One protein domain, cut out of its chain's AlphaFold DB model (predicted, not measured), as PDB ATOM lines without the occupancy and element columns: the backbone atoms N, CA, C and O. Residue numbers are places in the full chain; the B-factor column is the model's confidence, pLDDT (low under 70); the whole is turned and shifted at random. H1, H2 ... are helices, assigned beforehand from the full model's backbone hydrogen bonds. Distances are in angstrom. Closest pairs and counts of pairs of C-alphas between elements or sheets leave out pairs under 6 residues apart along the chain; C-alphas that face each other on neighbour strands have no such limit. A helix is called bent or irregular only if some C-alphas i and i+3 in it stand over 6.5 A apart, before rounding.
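Overview. This is residues 771 to 794, 948 to 970 and 1025 to 1038 of the 1038 residues of the protein "Sterol 24-C-methyltransferase" of Termitomyces sp. J132 (UniProt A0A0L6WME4). Two helices, H2 and H3, follow each other across a single residue to make one long, bent line, and H1 crosses the H3 part of it at about a right angle. H4 lies near the place where H2 gives way to H3 and runs opposite ways to both, while residues 786 to 794 after H1 form a tail that reaches one end of the longest axis. The packing is thin, with few contacts between the helices. The printed part has 61 residues in three pieces, with four named helices in the order H1, H2, H3, H4, no named strand, and the class all helix. It is compact, with a radius of gyration of the C-alphas of 11.8 A, and spans 36 by 31 by 18 A.

Arrangement. H1, residues 773 to 785, touches H3, residues 959 to 970. They touch with residues 778 to 782 of H1 and 962 to 966 of H3 alone; the closest C-alphas, those of Leu 782 and Trp 965, are 6.1 A apart. The lines of H1 and H3 are about perpendicular, at 77 degrees. H1 is only just apart from H2, residues 948 to 957, with the closest C-alphas 8.3 A apart. H2 and H3 meet only through their link. H4, residues 1026 to 1033, only just touches H3, with 3 pairs of C-alphas within 8 A and with residues 959 to 963 of H3 alone. The closest C-alphas of H3 and H4 are those of Ser 959 and Ile 1033, 7.2 A apart, and the two helices run opposite ways at a steep tilt of 48 degrees. H2 and H4 are close but not clearly touching, with the closest C-alphas, those of Val 956 and Ile 1033, 6.5 A apart; they run opposite ways at a shallow tilt of 21 degrees. In H1, H2, H3 and H4 every O i to N i+4 pair is within hydrogen-bond range.

Along the chain. H1 begins at C-alpha 773, (-18.831, 36.652, 39.025), and measures 18.0 A from first to last C-alpha. H2 is 14.1 A long and H3 16.6 A, with C-alpha 959 at (-22.569, 46.303, 28.242). H4 is 10.5 A long and ends at C-alpha 1033, (-22.809, 47.219, 35.351).

Size, cuts and confidence. The C-alphas farthest apart, those of Thr 794 and Glu 1027, are 38.4 A from each other. Residues 795 to 947 are not printed, and C-alphas 794 and 948 are 25.3 A apart across this cut. Residues 971 to 1024 are not printed either, with 11.2 A between C-alphas 970 and 1025. The link from H2 to H3, printed whole, is tight. The mean pLDDT of the printed part is 78.9; residues 788 to 794, 948 to 951 and 1036 to 1038 are under 70.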
ATOM      1  N   ASP A 771     -19.193  41.671  43.989       75.00
ATOM      2  CA  ASP A 771     -19.353  40.369  43.337       75.00
ATOM      3  C   ASP A 771     -19.816  40.577  41.893       75.00
ATOM      4  O   ASP A 771     -20.971  40.921  41.624       75.00
ATOM      5  N   HIS A 772     -18.869  40.380  40.980       79.44
ATOM      6  CA  HIS A 772     -19.057  40.487  39.539       79.44
ATOM      7  C   HIS A 772     -18.939  39.122  38.846       79.44
ATOM      8  O   HIS A 772     -18.847  39.081  37.626       79.44
ATOM      9  N   SER A 773     -18.985  38.006  39.586       82.31
ATOM     10  CA  SER A 773     -18.831  36.652  39.025       82.31
ATOM     11  C   SER A 773     -19.837  36.343  37.907       82.31
ATOM     12  O   SER A 773     -19.474  35.813  36.862       82.31
ATOM     13  N   LEU A 774     -21.098  36.758  38.065       83.94
ATOM     14  CA  LEU A 774     -22.116  36.643  37.013       83.94
ATOM     15  C   LEU A 774     -21.791  37.513  35.780       83.94
ATOM     16  O   LEU A 774     -22.058  37.101  34.654       83.94
ATOM     17  N   LEU A 775     -21.190  38.691  35.977       84.88
ATOM     18  CA  LEU A 775     -20.790  39.597  34.896       84.88
ATOM     19  C   LEU A 775     -19.569  39.053  34.133       84.88
ATOM     20  O   LEU A 775     -19.557  39.071  32.906       84.88
ATOM     21  N   GLU A 776     -18.591  38.508  34.857       85.12
ATOM     22  CA  GLU A 776     -17.412  37.801  34.342       85.12
ATOM     23  C   GLU A 776     -17.815  36.578  33.504       85.12
ATOM     24  O   GLU A 776     -17.308  36.397  32.394       85.12
ATOM     25  N   VAL A 777     -18.789  35.787  33.974       86.75
ATOM     26  CA  VAL A 777     -19.364  34.674  33.203       86.75
ATOM     27  C   VAL A 777     -20.057  35.188  31.939       86.75
ATOM     28  O   VAL A 777     -19.759  34.686  30.862       86.75
ATOM     29  N   ILE A 778     -20.928  36.202  32.016       87.88
ATOM     30  CA  ILE A 778     -21.608  36.759  30.827       87.88
ATOM     31  C   ILE A 778     -20.595  37.290  29.798       87.88
ATOM     32  O   ILE A 778     -20.731  37.016  28.606       87.88
ATOM     33  N   TYR A 779     -19.560  38.004  30.247       86.62
ATOM     34  CA  TYR A 779     -18.494  38.534  29.394       86.62
ATOM     35  C   TYR A 779     -17.711  37.399  28.717       86.62
ATOM     36  O   TYR A 779     -17.621  37.350  27.491       86.62
ATOM     37  N   THR A 780     -17.237  36.423  29.494       81.88
ATOM     38  CA  THR A 780     -16.473  35.272  28.985       81.88
ATOM     39  C   THR A 780     -17.300  34.431  28.009       81.88
ATOM     40  O   THR A 780     -16.842  34.150  26.904       81.88
ATOM     41  N   ARG A 781     -18.553  34.102  28.354       84.19
ATOM     42  CA  ARG A 781     -19.472  33.334  27.493       84.19
ATOM     43  C   ARG A 781     -19.834  34.067  26.199       84.19
ATOM     44  O   ARG A 781     -20.003  33.428  25.159       84.19
ATOM     45  N   LEU A 782     -19.925  35.399  26.225       89.00
ATOM     46  CA  LEU A 782     -20.081  36.192  25.008       89.00
ATOM     47  C   LEU A 782     -18.877  36.027  24.080       89.00
ATOM     48  O   LEU A 782     -19.054  35.860  22.871       89.00
ATOM     49  N   LEU A 783     -17.670  36.071  24.634       81.56
ATOM     50  CA  LEU A 783     -16.424  36.040  23.872       81.56
ATOM     51  C   LEU A 783     -16.184  34.626  23.312       81.56
ATOM     52  O   LEU A 783     -15.971  34.497  22.105       81.56
ATOM     53  N   GLU A 784     -16.440  33.580  24.113       80.62
ATOM     54  CA  GLU A 784     -16.595  32.184  23.658       80.62
ATOM     55  C   GLU A 784     -17.551  32.084  22.455       80.62
ATOM     56  O   GLU A 784     -17.183  31.546  21.410       80.62
ATOM     57  N   SER A 785     -18.762  32.652  22.551       81.50
ATOM     58  CA  SER A 785     -19.773  32.561  21.481       81.50
ATOM     59  C   SER A 785     -19.386  33.272  20.179       81.50
ATOM     60  O   SER A 785     -19.932  32.966  19.120       81.50
ATOM     61  N   ARG A 786     -18.437  34.212  20.248       83.62
ATOM     62  CA  ARG A 786     -17.865  34.924  19.097       83.62
ATOM     63  C   ARG A 786     -16.547  34.307  18.616       83.62
ATOM     64  O   ARG A 786     -15.958  34.833  17.680       83.62
ATOM     65  N   SER A 787     -16.085  33.219  19.243       73.25
ATOM     66  CA  SER A 787     -14.736  32.652  19.069       73.25
ATOM     67  C   SER A 787     -13.603  33.665  19.318       73.25
ATOM     68  O   SER A 787     -12.497  33.509  18.806       73.25
ATOM     69  N   ILE A 788     -13.869  34.704  20.120       68.81
ATOM     70  CA  ILE A 788     -12.878  35.691  20.549       68.81
ATOM     71  C   ILE A 788     -12.198  35.133  21.794       68.81
ATOM     72  O   ILE A 788     -12.831  34.965  22.836       68.81
ATOM     73  N   ASN A 789     -10.907  34.836  21.686       53.41
ATOM     74  CA  ASN A 789     -10.142  34.316  22.808       53.41
ATOM     75  C   ASN A 789      -9.586  35.464  23.665       53.41
ATOM     76  O   ASN A 789      -8.908  36.351  23.151       53.41
ATOM     77  N   MET A 790      -9.884  35.442  24.965       55.03
ATOM     78  CA  MET A 790      -9.446  36.473  25.918       55.03
ATOM     79  C   MET A 790      -8.074  36.205  26.531       55.03
ATOM     80  O   MET A 790      -7.430  37.128  27.024       55.03
ATOM     81  N   SER A 791      -7.594  34.966  26.439       49.31
ATOM     82  CA  SER A 791      -6.156  34.732  26.369       49.31
ATOM     83  C   SER A 791      -5.714  34.896  24.913       49.31
ATOM     84  O   SER A 791      -6.340  34.289  24.040       49.31
ATOM     85  N   PRO A 792      -4.633  35.629  24.603       45.41
ATOM     86  CA  PRO A 792      -3.934  35.393  23.353       45.41
ATOM     87  C   PRO A 792      -3.334  33.981  23.427       45.41
ATOM     88  O   PRO A 792      -2.241  33.781  23.945       45.41
ATOM     89  N   LEU A 793      -4.055  32.967  22.934       45.19
ATOM     90  CA  LEU A 793      -3.383  31.729  22.549       45.19
ATOM     91  C   LEU A 793      -2.453  32.103  21.403       45.19
ATOM     92  O   LEU A 793      -2.926  32.486  20.329       45.19
ATOM     93  N   THR A 794      -1.148  32.025  21.659       53.69
ATOM     94  CA  THR A 794      -0.110  32.300  20.670       53.69
ATOM     95  C   THR A 794      -0.450  31.568  19.377       53.69
ATOM     96  O   THR A 794      -0.688  30.361  19.383       53.69
ATOM     97  N   LEU A 948      -7.221  50.685  36.336       69.75
ATOM     98  CA  LEU A 948      -8.502  50.072  36.677       69.75
ATOM     99  C   LEU A 948      -9.671  50.813  36.006       69.75
ATOM    100  O   LEU A 948     -10.526  50.159  35.422       69.75
ATOM    101  N   ALA A 949      -9.672  52.151  35.987       68.25
ATOM    102  CA  ALA A 949     -10.723  52.945  35.344       68.25
ATOM    103  C   ALA A 949     -10.799  52.709  33.827       68.25
ATOM    104  O   ALA A 949     -11.897  52.624  33.283       68.25
ATOM    105  N   LEU A 950      -9.656  52.541  33.152       68.88
ATOM    106  CA  LEU A 950      -9.617  52.186  31.730       68.88
ATOM    107  C   LEU A 950     -10.223  50.796  31.470       68.88
ATOM    108  O   LEU A 950     -11.063  50.662  30.585       68.88
ATOM    109  N   ARG A 951      -9.879  49.778  32.274       69.25
ATOM    110  CA  ARG A 951     -10.470  48.429  32.141       69.25
ATOM    111  C   ARG A 951     -11.954  48.384  32.515       69.25
ATOM    112  O   ARG A 951     -12.723  47.686  31.858       69.25
ATOM    113  N   THR A 952     -12.381  49.164  33.509       77.31
ATOM    114  CA  THR A 952     -13.803  49.389  33.803       77.31
ATOM    115  C   THR A 952     -14.512  49.998  32.593       77.31
ATOM    116  O   THR A 952     -15.530  49.462  32.168       77.31
ATOM    117  N   ALA A 953     -13.962  51.054  31.983       76.50
ATOM    118  CA  ALA A 953     -14.565  51.708  30.821       76.50
ATOM    119  C   ALA A 953     -14.687  50.781  29.597       76.50
ATOM    120  O   ALA A 953     -15.720  50.794  28.932       76.50
ATOM    121  N   GLU A 954     -13.684  49.940  29.321       78.81
ATOM    122  CA  GLU A 954     -13.742  48.928  28.252       78.81
ATOM    123  C   GLU A 954     -14.887  47.921  28.460       78.81
ATOM    124  O   GLU A 954     -15.650  47.647  27.535       78.81
ATOM    125  N   ILE A 955     -15.043  47.392  29.678       80.38
ATOM    126  CA  ILE A 955     -16.084  46.404  30.001       80.38
ATOM    127  C   ILE A 955     -17.476  47.058  30.024       80.38
ATOM    128  O   ILE A 955     -18.430  46.486  29.496       80.38
ATOM    129  N   VAL A 956     -17.597  48.283  30.547       83.12
ATOM    130  CA  VAL A 956     -18.842  49.071  30.500       83.12
ATOM    131  C   VAL A 956     -19.232  49.395  29.051       83.12
ATOM    132  O   VAL A 956     -20.410  49.293  28.707       83.12
ATOM    133  N   ALA A 957     -18.276  49.674  28.159       82.50
ATOM    134  CA  ALA A 957     -18.540  49.850  26.726       82.50
ATOM    135  C   ALA A 957     -19.030  48.560  26.030       82.50
ATOM    136  O   ALA A 957     -19.702  48.633  25.001       82.50
ATOM    137  N   CYS A 958     -18.758  47.378  26.595       84.69
ATOM    138  CA  CYS A 958     -19.304  46.101  26.122       84.69
ATOM    139  C   CYS A 958     -20.716  45.776  26.654       84.69
ATOM    140  O   CYS A 958     -21.288  44.771  26.225       84.69
ATOM    141  N   SER A 959     -21.301  46.589  27.541       89.62
ATOM    142  CA  SER A 959     -22.569  46.303  28.242       89.62
ATOM    143  C   SER A 959     -23.748  45.934  27.326       89.62
ATOM    144  O   SER A 959     -24.346  44.873  27.503       89.62
ATOM    145  N   GLU A 960     -24.060  46.737  26.305       92.19
ATOM    146  CA  GLU A 960     -25.146  46.431  25.352       92.19
ATOM    147  C   GLU A 960     -24.895  45.134  24.572       92.19
ATOM    148  O   GLU A 960     -25.796  44.323  24.354       92.19
ATOM    149  N   VAL A 961     -23.638  44.908  24.195       90.44
ATOM    150  CA  VAL A 961     -23.192  43.716  23.470       90.44
ATOM    151  C   VAL A 961     -23.333  42.461  24.346       90.44
ATOM    152  O   VAL A 961     -23.782  41.422  23.856       90.44
ATOM    153  N   MET A 962     -23.036  42.571  25.644       90.25
ATOM    154  CA  MET A 962     -23.287  41.546  26.664       90.25
ATOM    155  C   MET A 962     -24.783  41.283  26.861       90.25
ATOM    156  O   MET A 962     -25.197  40.123  26.895       90.25
ATOM    157  N   TRP A 963     -25.611  42.328  26.914       93.38
ATOM    158  CA  TRP A 963     -27.060  42.184  27.046       93.38
ATOM    159  C   TRP A 963     -27.708  41.506  25.827       93.38
ATOM    160  O   TRP A 963     -28.505  40.579  25.990       93.38
ATOM    161  N   GLU A 964     -27.315  41.873  24.599       91.31
ATOM    162  CA  GLU A 964     -27.743  41.168  23.381       91.31
ATOM    163  C   GLU A 964     -27.456  39.661  23.452       91.31
ATOM    164  O   GLU A 964     -28.250  38.846  22.974       91.31
ATOM    165  N   TRP A 965     -26.302  39.280  24.007       93.12
ATOM    166  CA  TRP A 965     -25.927  37.878  24.155       93.12
ATOM    167  C   TRP A 965     -26.802  37.163  25.190       93.12
ATOM    168  O   TRP A 965     -27.302  36.081  24.887       93.12
ATOM    169  N   VAL A 966     -27.084  37.779  26.346       92.06
ATOM    170  CA  VAL A 966     -28.011  37.229  27.359       92.06
ATOM    171  C   VAL A 966     -29.400  36.981  26.755       92.06
ATOM    172  O   VAL A 966     -29.994  35.919  26.968       92.06
ATOM    173  N   GLN A 967     -29.899  37.905  25.926       91.06
ATOM    174  CA  GLN A 967     -31.161  37.728  25.201       91.06
ATOM    175  C   GLN A 967     -31.109  36.550  24.212       91.06
ATOM    176  O   GLN A 967     -32.011  35.707  24.206       91.06
ATOM    177  N   LYS A 968     -30.050  36.454  23.396       90.44
ATOM    178  CA  LYS A 968     -29.860  35.370  22.411       90.44
ATOM    179  C   LYS A 968     -29.744  34.002  23.095       90.44
ATOM    180  O   LYS A 968     -30.469  33.080  22.723       90.44
ATOM    181  N   PHE A 969     -28.930  33.902  24.146       89.56
ATOM    182  CA  PHE A 969     -28.778  32.713  24.988       89.56
ATOM    183  C   PHE A 969     -30.114  32.277  25.608       89.56
ATOM    184  O   PHE A 969     -30.474  31.101  25.556       89.56
ATOM    185  N   SER A 970     -30.904  33.225  26.115       86.69
ATOM    186  CA  SER A 970     -32.215  32.938  26.709       86.69
ATOM    187  C   SER A 970     -33.217  32.368  25.700       86.69
ATOM    188  O   SER A 970     -33.952  31.427  26.012       86.69
ATOM    189  N   THR A1025     -33.136  40.139  34.687       89.81
ATOM    190  CA  THR A1025     -33.790  41.277  34.016       89.81
ATOM    191  C   THR A1025     -32.779  42.307  33.497       89.81
ATOM    192  O   THR A1025     -31.603  42.297  33.870       89.81
ATOM    193  N   ARG A1026     -33.223  43.233  32.631       89.06
ATOM    194  CA  ARG A1026     -32.346  44.305  32.130       89.06
ATOM    195  C   ARG A1026     -31.925  45.239  33.264       89.06
ATOM    196  O   ARG A1026     -30.762  45.606  33.357       89.06
ATOM    197  N   GLU A1027     -32.854  45.550  34.158       86.62
ATOM    198  CA  GLU A1027     -32.648  46.388  35.338       86.62
ATOM    199  C   GLU A1027     -31.665  45.743  36.331       86.62
ATOM    200  O   GLU A1027     -30.864  46.439  36.955       86.62
ATOM    201  N   GLU A1028     -31.676  44.412  36.455       85.62
ATOM    202  CA  GLU A1028     -30.695  43.668  37.251       85.62
ATOM    203  C   GLU A1028     -29.310  43.616  36.584       85.62
ATOM    204  O   GLU A1028     -28.297  43.686  37.282       85.62
ATOM    205  N   PHE A1029     -29.253  43.545  35.248       88.00
ATOM    206  CA  PHE A1029     -28.012  43.631  34.472       88.00
ATOM    207  C   PHE A1029     -27.380  45.032  34.535       88.00
ATOM    208  O   PHE A1029     -26.201  45.162  34.866       88.00
ATOM    209  N   ASP A1030     -28.158  46.095  34.326       86.69
ATOM    210  CA  ASP A1030     -27.698  47.477  34.528       86.69
ATOM    211  C   ASP A1030     -27.323  47.712  36.001       86.69
ATOM    212  O   ASP A1030     -26.332  48.379  36.307       86.69
ATOM    213  N   GLY A1031     -28.034  47.065  36.930       82.25
ATOM    214  CA  GLY A1031     -27.700  46.973  38.353       82.25
ATOM    215  C   GLY A1031     -26.464  46.122  38.689       82.25
ATOM    216  O   GLY A1031     -26.066  46.083  39.856       82.25
ATOM    217  N   LEU A1032     -25.847  45.432  37.725       82.69
ATOM    218  CA  LEU A1032     -24.527  44.788  37.834       82.69
ATOM    219  C   LEU A1032     -23.435  45.669  37.207       82.69
ATOM    220  O   LEU A1032     -22.382  45.830  37.820       82.69
ATOM    221  N   ILE A1033     -23.709  46.279  36.046       82.81
ATOM    222  CA  ILE A1033     -22.809  47.219  35.351       82.81
ATOM    223  C   ILE A1033     -22.537  48.466  36.205       82.81
ATOM    224  O   ILE A1033     -21.383  48.795  36.457       82.81
ATOM    225  N   SER A1034     -23.575  49.100  36.755       78.12
ATOM    226  CA  SER A1034     -23.456  50.288  37.627       78.12
ATOM    227  C   SER A1034     -22.745  50.034  38.967       78.12
ATOM    228  O   SER A1034     -22.386  50.976  39.667       78.12
ATOM    229  N   ARG A1035     -22.509  48.767  39.339       74.25
ATOM    230  CA  ARG A1035     -21.646  48.388  40.474       74.25
ATOM    231  C   ARG A1035     -20.191  48.115  40.075       74.25
ATOM    232  O   ARG A1035     -19.369  47.906  40.960       74.25
ATOM    233  N   PHE A1036     -19.895  48.073  38.777       66.81
ATOM    234  CA  PHE A1036     -18.558  47.874  38.210       66.81
ATOM    235  C   PHE A1036     -17.820  49.202  37.947       66.81
ATOM    236  O   PHE A1036     -16.600  49.216  37.773       66.81
ATOM    237  N   GLU A1037     -18.558  50.316  37.944       60.62
ATOM    238  CA  GLU A1037     -18.024  51.683  38.003       60.62
ATOM    239  C   GLU A1037     -17.299  51.931  39.348       60.62
ATOM    240  O   GLU A1037     -17.673  51.357  40.375       60.62
ATOM    241  N   MET A1038     -16.232  52.746  39.337       52.62
ATOM    242  CA  MET A1038     -15.309  52.959  40.476       52.62
ATOM    243  C   MET A1038     -15.388  54.351  41.106       52.62
ATOM    244  O   MET A1038     -15.398  55.334  40.334       52.62
TER     245      MET A1038